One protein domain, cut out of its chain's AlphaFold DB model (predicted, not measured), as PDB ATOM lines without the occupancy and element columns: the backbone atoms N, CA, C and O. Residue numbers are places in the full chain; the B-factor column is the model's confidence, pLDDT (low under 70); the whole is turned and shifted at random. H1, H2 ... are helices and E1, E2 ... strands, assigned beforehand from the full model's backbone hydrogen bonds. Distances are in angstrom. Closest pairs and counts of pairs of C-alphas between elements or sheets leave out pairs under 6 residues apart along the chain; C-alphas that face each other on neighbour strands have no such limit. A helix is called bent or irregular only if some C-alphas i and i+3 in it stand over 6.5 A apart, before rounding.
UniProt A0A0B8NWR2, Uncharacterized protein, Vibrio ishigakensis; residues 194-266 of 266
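This is residues 194 to 266 of the 266 residues of an uncharacterized protein of Vibrio ishigakensis (UniProt A0A0B8NWR2). The domain is an open bracket: a long, twisted wall of strands, built on the antiparallel ladder of E1 and E3, has H1 and H2 folding back over it from one end, while H3 leaves from the other end. Short E2 and the short pair E4 and E5 fill out the far side of E3, one near each end, and residues 257 to 266, of which 257 to 261 belong to H3, stick out from the body. The printed part has 73 residues with three named helices and five named strands; along the chain E1 comes first, then H1 and H2, then the strands E2 to E5, and H3 last; the class is mixed, helices and strands, and the sheet is branched, with the antiparallel neighbour pairs E1 and E3, E2 and E3, E3 and E4, and E4 and E5. The whole is only just loose, close to compact, with a radius of gyration of the C-alphas of 14.0 A, and its outline is flat, spanning 35 by 34 by 18 A.

In the sheet, E3, residues 231 to 239, has three neighbours in staggered pairing. On one side of it lies E1, residues 194 to 202, antiparallel at 175 degrees between directions, with N 199 and O 234 within hydrogen-bond range at 2.9 A and N 236 and O 197 at 2.8 A. On the other side lies E2, residues 225 to 227, beside residues 231 to 234 of E3; N 226 and O 233 are within hydrogen-bond range at 2.8 A. On that same side E4, residues 242 to 245, lies beside residues 236 to 239, with N 244 and O 237 within hydrogen-bond range at 2.8 A. E5, residues 250 to 252, is the antiparallel neighbour of E4, with N 243 and O 251 within hydrogen-bond range at 2.8 A. E2, E3, E4 and E5 form a meander, each strand the antiparallel neighbour of the one before, and each successive two are a hairpin. H2, residues 210 to 221, is on the sheet at a height of 9.9 A, over E2 and E3; its line stands at 66 degrees to that of E2 on the local plane, across the strands. The closest C-alphas of H2 and E2 are those of Leu 219 and Ala 225, 5.2 A apart. H1, residues 203 to 208, only grazes the sheet with residues 203 to 206. H1 and H2 only just touch, with 3 pairs of C-alphas within 8 A, and only at the corner; H2 does so with residues 212 to 213 alone, and the closest C-alphas are those of Val 206 and Ile 212, 5.7 A. They run opposite ways at a steep tilt of 41 degrees. H3, residues 253 to 261, only grazes the sheet with residues 253 to 256; the closest C-alphas of H3 and E4 are those of Lys 242 and Met 253, 5.1 A. H3 is apart from H1 and from H2. In H1 every O i to N i+4 pair is within hydrogen-bond range; in H2 6 of 8 are, and in H3 3 of 5.

E1 begins at C-alpha 194, (-0.115, 45.654, 21.337), and is 27.5 A long; E3 returns over 26.7 A to C-alpha 239 at (-0.385, 40.891, 21.639). E2, E4 and E5 measure 6.7 A, 9.6 A and 6.8 A. H1 is 8.7 A long and H2 17.1 A. H3, 12.3 A long, ends at C-alpha 261, (6.535, 43.924, 41.397); it is irregular, but only just, with C-alphas 256 and 259 7.0 A apart.

The two C-alphas farthest apart are those of Asp 229 and Gln 266, 42.4 A. Without residues 257 to 266, which stand free, the body spans 38 by 19 by 16 A. The printed part has no cut, and each link between successive elements is tight. The mean pLDDT of the printed part is 86.0; residues 260 to 266 are under 70.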
ATOM      1  N   GLN A 194      -0.763  46.267  22.483       92.69
ATOM      2  CA  GLN A 194      -0.115  45.654  21.337       92.69
ATOM      3  C   GLN A 194       1.202  46.355  21.083       92.69
ATOM      4  O   GLN A 194       1.364  47.531  21.403       92.69
ATOM      5  N   GLY A 195       2.153  45.650  20.492       94.69
ATOM      6  CA  GLY A 195       3.434  46.264  20.225       94.69
ATOM      7  C   GLY A 195       4.462  45.324  19.651       94.69
ATOM      8  O   GLY A 195       4.240  44.122  19.518       94.69
ATOM      9  N   ASN A 196       5.610  45.889  19.321       94.94
ATOM     10  CA  ASN A 196       6.782  45.136  18.913       94.94
ATOM     11  C   ASN A 196       8.011  45.785  19.538       94.94
ATOM     12  O   ASN A 196       8.033  46.996  19.749       94.94
ATOM     13  N   MET A 197       9.032  44.990  19.807       94.44
ATOM     14  CA  MET A 197      10.332  45.463  20.252       94.44
ATOM     15  C   MET A 197      11.396  44.689  19.495       94.44
ATOM     16  O   MET A 197      11.352  43.462  19.443       94.44
ATOM     17  N   ASN A 198      12.359  45.412  18.944       95.62
ATOM     18  CA  ASN A 198      13.528  44.853  18.299       95.62
ATOM     19  C   ASN A 198      14.763  45.485  18.929       95.62
ATOM     20  O   ASN A 198      14.785  46.690  19.172       95.62
ATOM     21  N   ALA A 199      15.789  44.688  19.180       96.19
ATOM     22  CA  ALA A 199      17.084  45.177  19.618       96.19
ATOM     23  C   ALA A 199      18.195  44.366  18.958       96.19
ATOM     24  O   ALA A 199      18.050  43.161  18.748       96.19
ATOM     25  N   PHE A 200      19.301  45.030  18.664       96.81
ATOM     26  CA  PHE A 200      20.506  44.434  18.120       96.81
ATOM     27  C   PHE A 200      21.721  44.932  18.896       96.81
ATOM     28  O   PHE A 200      21.866  46.122  19.167       96.81
ATOM     29  N   VAL A 201      22.610  44.003  19.232       96.50
ATOM     30  CA  VAL A 201      23.903  44.282  19.850       96.50
ATOM     31  C   VAL A 201      24.976  43.607  19.006       96.50
ATOM     32  O   VAL A 201      24.959  42.387  18.849       96.50
ATOM     33  N   SER A 202      25.925  44.373  18.474       97.12
ATOM     34  CA  SER A 202      27.046  43.813  17.705       97.12
ATOM     35  C   SER A 202      27.943  42.896  18.546       97.12
ATOM     36  O   SER A 202      28.094  43.085  19.755       97.12
ATOM     37  N   SER A 203      28.598  41.928  17.901       95.31
ATOM     38  CA  SER A 203      29.583  41.072  18.576       95.31
ATOM     39  C   SER A 203      30.744  41.871  19.173       95.31
ATOM     40  O   SER A 203      31.178  41.556  20.279       95.31
ATOM     41  N   ASP A 204      31.204  42.923  18.491       94.50
ATOM     42  CA  ASP A 204      32.290  43.782  18.972       94.50
ATOM     43  C   ASP A 204      31.921  44.484  20.286       94.50
ATOM     44  O   ASP A 204      32.734  44.518  21.211       94.50
ATOM     45  N   LEU A 205      30.666  44.934  20.429       93.19
ATOM     46  CA  LEU A 205      30.192  45.535  21.678       93.19
ATOM     47  C   LEU A 205      30.150  44.517  22.827       93.19
ATOM     48  O   LEU A 205      30.545  44.824  23.948       93.19
ATOM     49  N   VAL A 206      29.715  43.281  22.561       92.62
ATOM     50  CA  VAL A 206      29.695  42.218  23.583       92.62
ATOM     51  C   VAL A 206      31.109  41.841  24.028       92.62
ATOM     52  O   VAL A 206      31.340  41.617  25.215       92.62
ATOM     53  N   LEU A 207      32.061  41.798  23.091       90.38
ATOM     54  CA  LEU A 207      33.467  41.506  23.380       90.38
ATOM     55  C   LEU A 207      34.138  42.620  24.189       90.38
ATOM     56  O   LEU A 207      34.931  42.324  25.083       90.38
ATOM     57  N   ALA A 208      33.821  43.881  23.890       88.62
ATOM     58  CA  ALA A 208      34.338  45.033  24.623       88.62
ATOM     59  C   ALA A 208      33.778  45.114  26.056       88.62
ATOM     60  O   ALA A 208      34.487  45.531  26.973       88.62
ATOM     61  N   TYR A 209      32.539  44.654  26.273       88.94
ATOM     62  CA  TYR A 209      31.814  44.823  27.531       88.94
ATOM     63  C   TYR A 209      31.276  43.485  28.093       88.94
ATOM     64  O   TYR A 209      30.102  43.149  27.903       88.94
ATOM     65  N   PRO A 210      32.080  42.734  28.881       85.25
ATOM     66  CA  PRO A 210      31.737  41.385  29.362       85.25
ATOM     67  C   PRO A 210      30.446  41.266  30.189       85.25
ATOM     68  O   PRO A 210      29.868  40.184  30.288       85.25
ATOM     69  N   TYR A 211      29.970  42.354  30.799       85.00
ATOM     70  CA  TYR A 211      28.696  42.350  31.528       85.00
ATOM     71  C   TYR A 211      27.487  42.197  30.589       85.00
ATOM     72  O   TYR A 211      26.443  41.696  31.009       85.00
ATOM     73  N   ILE A 212      27.606  42.610  29.321       87.44
ATOM     74  CA  ILE A 212      26.556  42.421  28.313       87.44
ATOM     75  C   ILE A 212      26.419  40.929  28.011       87.44
ATOM     76  O   ILE A 212      25.304  40.411  27.964       87.44
ATOM     77  N   GLN A 213      27.549  40.225  27.893       86.62
ATOM     78  CA  GLN A 213      27.578  38.793  27.609       86.62
ATOM     79  C   GLN A 213      26.805  37.979  28.653       86.62
ATOM     80  O   GLN A 213      26.008  37.127  28.280       86.62
ATOM     81  N   GLN A 214      26.971  38.278  29.946       82.25
ATOM     82  CA  GLN A 214      26.277  37.548  31.016       82.25
ATOM     83  C   GLN A 214      24.752  37.606  30.867       82.25
ATOM     84  O   GLN A 214      24.077  36.590  31.007       82.25
ATOM     85  N   ASN A 215      24.213  38.783  30.538       83.19
ATOM     86  CA  ASN A 215      22.777  38.947  30.321       83.19
ATOM     87  C   ASN A 215      22.327  38.294  29.002       83.19
ATOM     88  O   ASN A 215      21.249  37.709  28.940       83.19
ATOM     89  N   LEU A 216      23.150  38.361  27.947       88.56
ATOM     90  CA  LEU A 216      22.849  37.724  26.662       88.56
ATOM     91  C   LEU A 216      22.839  36.196  26.747       88.56
ATOM     92  O   LEU A 216      21.970  35.582  26.137       88.56
ATOM     93  N   ASP A 217      23.742  35.586  27.516       87.94
ATOM     94  CA  ASP A 217      23.808  34.132  27.688       87.94
ATOM     95  C   ASP A 217      22.484  33.580  28.243       87.94
ATOM     96  O   ASP A 217      21.956  32.589  27.734       87.94
ATOM     97  N   GLU A 218      21.885  34.257  29.229       84.44
ATOM     98  CA  GLU A 218      20.565  33.890  29.756       84.44
ATOM     99  C   GLU A 218      19.467  34.027  28.692       84.44
ATOM    100  O   GLU A 218      18.632  33.132  28.537       84.44
ATOM    101  N   LEU A 219      19.478  35.118  27.919       87.62
ATOM    102  CA  LEU A 219      18.507  35.345  26.845       87.62
ATOM    103  C   LEU A 219      18.641  34.322  25.707       87.62
ATOM    104  O   LEU A 219      17.627  33.932  25.130       87.62
ATOM    105  N   LEU A 220      19.856  33.862  25.403       89.31
ATOM    106  CA  LEU A 220      20.123  32.807  24.421       89.31
ATOM    107  C   LEU A 220      19.630  31.446  24.919       89.31
ATOM    108  O   LEU A 220      18.961  30.732  24.177       89.31
ATOM    109  N   ILE A 221      19.894  31.101  26.185       87.12
ATOM    110  CA  ILE A 221      19.403  29.857  26.809       87.12
ATOM    111  C   ILE A 221      17.871  29.815  26.821       87.12
ATOM    112  O   ILE A 221      17.272  28.758  26.623       87.12
ATOM    113  N   MET A 222      17.225  30.960  27.052       81.94
ATOM    114  CA  MET A 222      15.768  31.080  27.012       81.94
ATOM    115  C   MET A 222      15.191  31.163  25.593       81.94
ATOM    116  O   MET A 222      13.964  31.222  25.461       81.94
ATOM    117  N   GLU A 223      16.045  31.164  24.562       85.44
ATOM    118  CA  GLU A 223      15.689  31.331  23.147       85.44
ATOM    119  C   GLU A 223      14.923  32.643  22.866       85.44
ATOM    120  O   GLU A 223      14.065  32.721  21.984       85.44
ATOM    121  N   ILE A 224      15.217  33.681  23.654       86.56
ATOM    122  CA  ILE A 224      14.687  35.044  23.503       86.56
ATOM    123  C   ILE A 224      15.571  35.848  22.548       86.56
ATOM    124  O   ILE A 224      15.064  36.578  21.695       86.56
ATOM    125  N   ALA A 225      16.888  35.709  22.701       90.81
ATOM    126  CA  ALA A 225      17.875  36.278  21.796       90.81
ATOM    127  C   ALA A 225      18.309  35.240  20.756       90.81
ATOM    128  O   ALA A 225      18.322  34.038  21.020       90.81
ATOM    129  N   THR A 226      18.700  35.710  19.576       91.75
ATOM    130  CA  THR A 226      19.292  34.901  18.507       91.75
ATOM    131  C   THR A 226      20.670  35.448  18.175       91.75
ATOM    132  O   THR A 226      20.829  36.647  17.968       91.75
ATOM    133  N   GLN A 227      21.671  34.573  18.106       92.69
ATOM    134  CA  GLN A 227      23.001  34.947  17.635       92.69
ATOM    135  C   GLN A 227      23.058  34.865  16.103       92.69
ATOM    136  O   GLN A 227      22.639  33.871  15.509       92.69
ATOM    137  N   THR A 228      23.605  35.900  15.477       92.31
ATOM    138  CA  THR A 228      23.883  35.993  14.041       92.31
ATOM    139  C   THR A 228      25.383  36.185  13.811       92.31
ATOM    140  O   THR A 228      26.155  36.349  14.756       92.31
ATOM    141  N   ASP A 229      25.816  36.204  12.548       92.31
ATOM    142  CA  ASP A 229      27.224  36.444  12.195       92.31
ATOM    143  C   ASP A 229      27.725  37.842  12.607       92.31
ATOM    144  O   ASP A 229      28.931  38.068  12.671       92.31
ATOM    145  N   LYS A 230      26.810  38.792  12.847       92.81
ATOM    146  CA  LYS A 230      27.133  40.192  13.170       92.81
ATOM    147  C   LYS A 230      26.975  40.529  14.653       92.81
ATOM    148  O   LYS A 230      27.496  41.552  15.099       92.81
ATOM    149  N   GLY A 231      26.211  39.739  15.400       94.81
ATOM    150  CA  GLY A 231      25.831  40.090  16.760       94.81
ATOM    151  C   GLY A 231      24.656  39.282  17.284       94.81
ATOM    152  O   GLY A 231      24.462  38.125  16.924       94.81
ATOM    153  N   TYR A 232      23.880  39.908  18.154       95.38
ATOM    154  CA  TYR A 232      22.776  39.302  18.879       95.38
ATOM    155  C   TYR A 232      21.516  40.121  18.648       95.38
ATOM    156  O   TYR A 232      21.525  41.338  18.818       95.38
ATOM    157  N   GLU A 233      20.436  39.448  18.273       95.12
ATOM    158  CA  GLU A 233      19.146  40.055  17.962       95.12
ATOM    159  C   GLU A 233      18.080  39.585  18.947       95.12
ATOM    160  O   GLU A 233      17.993  38.403  19.281       95.12
ATOM    161  N   VAL A 234      17.224  40.507  19.370       93.31
ATOM    162  CA  VAL A 234      16.020  40.231  20.150       93.31
ATOM    163  C   VAL A 234      14.843  40.798  19.377       93.31
ATOM    164  O   VAL A 234      14.838  41.981  19.057       93.31
ATOM    165  N   ASN A 235      13.842  39.963  19.101       92.44
ATOM    166  CA  ASN A 235      12.607  40.366  18.434       92.44
ATOM    167  C   ASN A 235      11.423  39.849  19.250       92.44
ATOM    168  O   ASN A 235      11.262  38.639  19.429       92.44
ATOM    169  N   LEU A 236      10.612  40.772  19.753       92.69
ATOM    170  CA  LEU A 236       9.474  40.502  20.620       92.69
ATOM    171  C   LEU A 236       8.222  41.118  20.022       92.69
ATOM    172  O   LEU A 236       8.237  42.258  19.555       92.69
ATOM    173  N   LYS A 237       7.115  40.389  20.111       93.44
ATOM    174  CA  LYS A 237       5.799  40.898  19.744       93.44
ATOM    175  C   LYS A 237       4.866  40.828  20.939       93.44
ATOM    176  O   LYS A 237       4.708  39.775  21.543       93.44
ATOM    177  N   LEU A 238       4.236  41.946  21.254       91.81
ATOM    178  CA  LEU A 238       3.200  42.047  22.263       91.81
ATOM    179  C   LEU A 238       1.829  41.966  21.589       91.81
ATOM    180  O   LEU A 238       1.511  42.776  20.715       91.81
ATOM    181  N   HIS A 239       1.024  40.995  22.003       90.69
ATOM    182  CA  HIS A 239      -0.385  40.891  21.639       90.69
ATOM    183  C   HIS A 239      -1.146  40.085  22.692       90.69
ATOM    184  O   HIS A 239      -0.586  39.175  23.302       90.69
ATOM    185  N   ASP A 240      -2.421  40.411  22.900       86.44
ATOM    186  CA  ASP A 240      -3.333  39.659  23.773       86.44
ATOM    187  C   ASP A 240      -2.764  39.419  25.192       86.44
ATOM    188  O   ASP A 240      -2.886  38.329  25.755       86.44
ATOM    189  N   GLY A 241      -2.051  40.408  25.749       84.19
ATOM    190  CA  GLY A 241      -1.414  40.322  27.074       84.19
ATOM    191  C   GLY A 241      -0.206  39.388  27.163       84.19
ATOM    192  O   GLY A 241       0.264  39.070  28.262       84.19
ATOM    193  N   LYS A 242       0.315  38.935  26.022       90.44
ATOM    194  CA  LYS A 242       1.452  38.020  25.929       90.44
ATOM    195  C   LYS A 242       2.579  38.610  25.101       90.44
ATOM    196  O   LYS A 242       2.370  39.351  24.147       90.44
ATOM    197  N   VAL A 243       3.788  38.206  25.457       89.81
ATOM    198  CA  VAL A 243       4.994  38.429  24.671       89.81
ATOM    199  C   VAL A 243       5.285  37.153  23.890       89.81
ATOM    200  O   VAL A 243       5.554  36.106  24.483       89.81
ATOM    201  N   ALA A 244       5.203  37.244  22.568       91.69
ATOM    202  CA  ALA A 244       5.633  36.219  21.636       91.69
ATOM    203  C   ALA A 244       7.105  36.439  21.263       91.69
ATOM    204  O   ALA A 244       7.503  37.534  20.851       91.69
ATOM    205  N   PHE A 245       7.899  35.384  21.411       88.69
ATOM    206  CA  PHE A 245       9.313  35.334  21.049       88.69
ATOM    207  C   PHE A 245       9.497  34.800  19.624       88.69
ATOM    208  O   PHE A 245       8.613  34.138  19.073       88.69
ATOM    209  N   ALA A 246      10.673  35.028  19.034       83.56
ATOM    210  CA  ALA A 246      10.994  34.565  17.680       83.56
ATOM    211  C   ALA A 246      10.885  33.035  17.501       83.56
ATOM    212  O   ALA A 246      10.558  32.562  16.415       83.56
ATOM    213  N   ASN A 247      11.096  32.255  18.569       81.44
ATOM    214  CA  ASN A 247      10.928  30.796  18.571       81.44
ATOM    215  C   ASN A 247       9.454  30.328  18.629       81.44
ATOM    216  O   ASN A 247       9.192  29.127  18.666       81.44
ATOM    217  N   GLY A 248       8.486  31.253  18.658       83.88
ATOM    218  CA  GLY A 248       7.052  30.963  18.737       83.88
ATOM    219  C   GLY A 248       6.531  30.684  20.149       83.88
ATOM    220  O   GLY A 248       5.342  30.409  20.317       83.88
ATOM    221  N   LYS A 249       7.384  30.754  21.178       87.31
ATOM    222  CA  LYS A 249       6.948  30.685  22.574       87.31
ATOM    223  C   LYS A 249       6.196  31.966  22.929       87.31
ATOM    224  O   LYS A 249       6.637  33.062  22.602       87.31
ATOM    225  N   GLU A 250       5.095  31.824  23.656       91.69
ATOM    226  CA  GLU A 250       4.355  32.948  24.225       91.69
ATOM    227  C   GLU A 250       4.447  32.907  25.750       91.69
ATOM    228  O   GLU A 250       4.246  31.857  26.368       91.69
ATOM    229  N   VAL A 251       4.729  34.051  26.369       89.06
ATOM    230  CA  VAL A 251       4.739  34.200  27.828       89.06
ATOM    231  C   VAL A 251       3.822  35.358  28.223       89.06
ATOM    232  O   VAL A 251       3.931  36.436  27.640       89.06
ATOM    233  N   PRO A 252       2.925  35.182  29.212       88.25
ATOM    234  CA  PRO A 252       2.111  36.283  29.721       88.25
ATOM    235  C   PRO A 252       2.987  37.441  30.211       88.25
ATOM    236  O   PRO A 252       3.906  37.217  31.002       88.25
ATOM    237  N   MET A 253       2.679  38.678  29.807       83.88
ATOM    238  CA  MET A 253       3.446  39.866  30.209       83.88
ATOM    239  C   MET A 253       3.561  39.972  31.736       83.88
ATOM    240  O   MET A 253       4.626  40.269  32.272       83.88
ATOM    241  N   MET A 254       2.490  39.631  32.456       81.81
ATOM    242  CA  MET A 254       2.482  39.610  33.918       81.81
ATOM    243  C   MET A 254       3.560  38.710  34.526       81.81
ATOM    244  O   MET A 254       4.157  39.076  35.537       81.81
ATOM    245  N   ALA A 255       3.851  37.560  33.915       82.62
ATOM    246  CA  ALA A 255       4.886  36.659  34.412       82.62
ATOM    247  C   ALA A 255       6.283  37.294  34.319       82.62
ATOM    248  O   ALA A 255       7.114  37.068  35.195       82.62
ATOM    249  N   LEU A 256       6.510  38.127  33.298       79.12
ATOM    250  CA  LEU A 256       7.756  38.873  33.115       79.12
ATOM    251  C   LEU A 256       7.872  40.055  34.091       79.12
ATOM    252  O   LEU A 256       8.977  40.411  34.488       79.12
ATOM    253  N   MET A 257       6.748  40.644  34.515       74.31
ATOM    254  CA  MET A 257       6.736  41.779  35.449       74.31
ATOM    255  C   MET A 257       6.775  41.380  36.928       74.31
ATOM    256  O   MET A 257       7.212  42.172  37.760       74.31
ATOM    257  N   MET A 258       6.357  40.162  37.280       76.12
ATOM    258  CA  MET A 258       6.330  39.667  38.667       76.12
ATOM    259  C   MET A 258       7.643  39.894  39.446       76.12
ATOM    260  O   MET A 258       7.561  40.377  40.576       76.12
ATOM    261  N   PRO A 259       8.846  39.637  38.891       74.62
ATOM    262  CA  PRO A 259      10.104  39.922  39.587       74.62
ATOM    263  C   PRO A 259      10.308  41.403  39.939       74.62
ATOM    264  O   PRO A 259      10.974  41.698  40.925       74.62
ATOM    265  N   MET A 260       9.738  42.324  39.154       68.00
ATOM    266  CA  MET A 260       9.822  43.772  39.386       68.00
ATOM    267  C   MET A 260       8.784  44.266  40.403       68.00
ATOM    268  O   MET A 260       9.025  45.248  41.100       68.00
ATOM    269  N   LEU A 261       7.636  43.589  40.486       67.31
ATOM    270  CA  LEU A 261       6.535  43.924  41.397       67.31
ATOM    271  C   LEU A 261       6.716  43.324  42.797       67.31
ATOM    272  O   LEU A 261       6.089  43.778  43.755       67.31
ATOM    273  N   MET A 262       7.563  42.303  42.930       68.25
ATOM    274  CA  MET A 262       7.916  41.748  44.229       68.25
ATOM    275  C   MET A 262       8.937  42.663  44.923       68.25
ATOM    276  O   MET A 262       9.983  42.960  44.340       68.25
ATOM    277  N   PRO A 263       8.692  43.097  46.173       55.47
ATOM    278  CA  PRO A 263       9.724  43.774  46.943       55.47
ATOM    279  C   PRO A 263      10.926  42.834  47.056       55.47
ATOM    280  O   PRO A 263      10.770  41.661  47.407       55.47
ATOM    281  N   LYS A 264      12.125  43.339  46.737       51.81
ATOM    282  CA  LYS A 264      13.359  42.577  46.945       51.81
ATOM    283  C   LYS A 264      13.374  42.086  48.398       51.81
ATOM    284  O   LYS A 264      13.105  42.900  49.287       51.81
ATOM    285  N   PRO A 265      13.657  40.798  48.662       49.50
ATOM    286  CA  PRO A 265      13.889  40.361  50.029       49.50
ATOM    287  C   PRO A 265      15.023  41.215  50.612       49.50
ATOM    288  O   PRO A 265      16.066  41.365  49.969       49.50
ATOM    289  N   GLN A 266      14.755  41.844  51.760       43.06
ATOM    290  CA  GLN A 266      15.765  42.543  52.559       43.06
ATOM    291  C   GLN A 266      16.798  41.557  53.099       43.06
ATOM    292  O   GLN A 266      16.390  40.433  53.475       43.06
TER     293      GLN A 266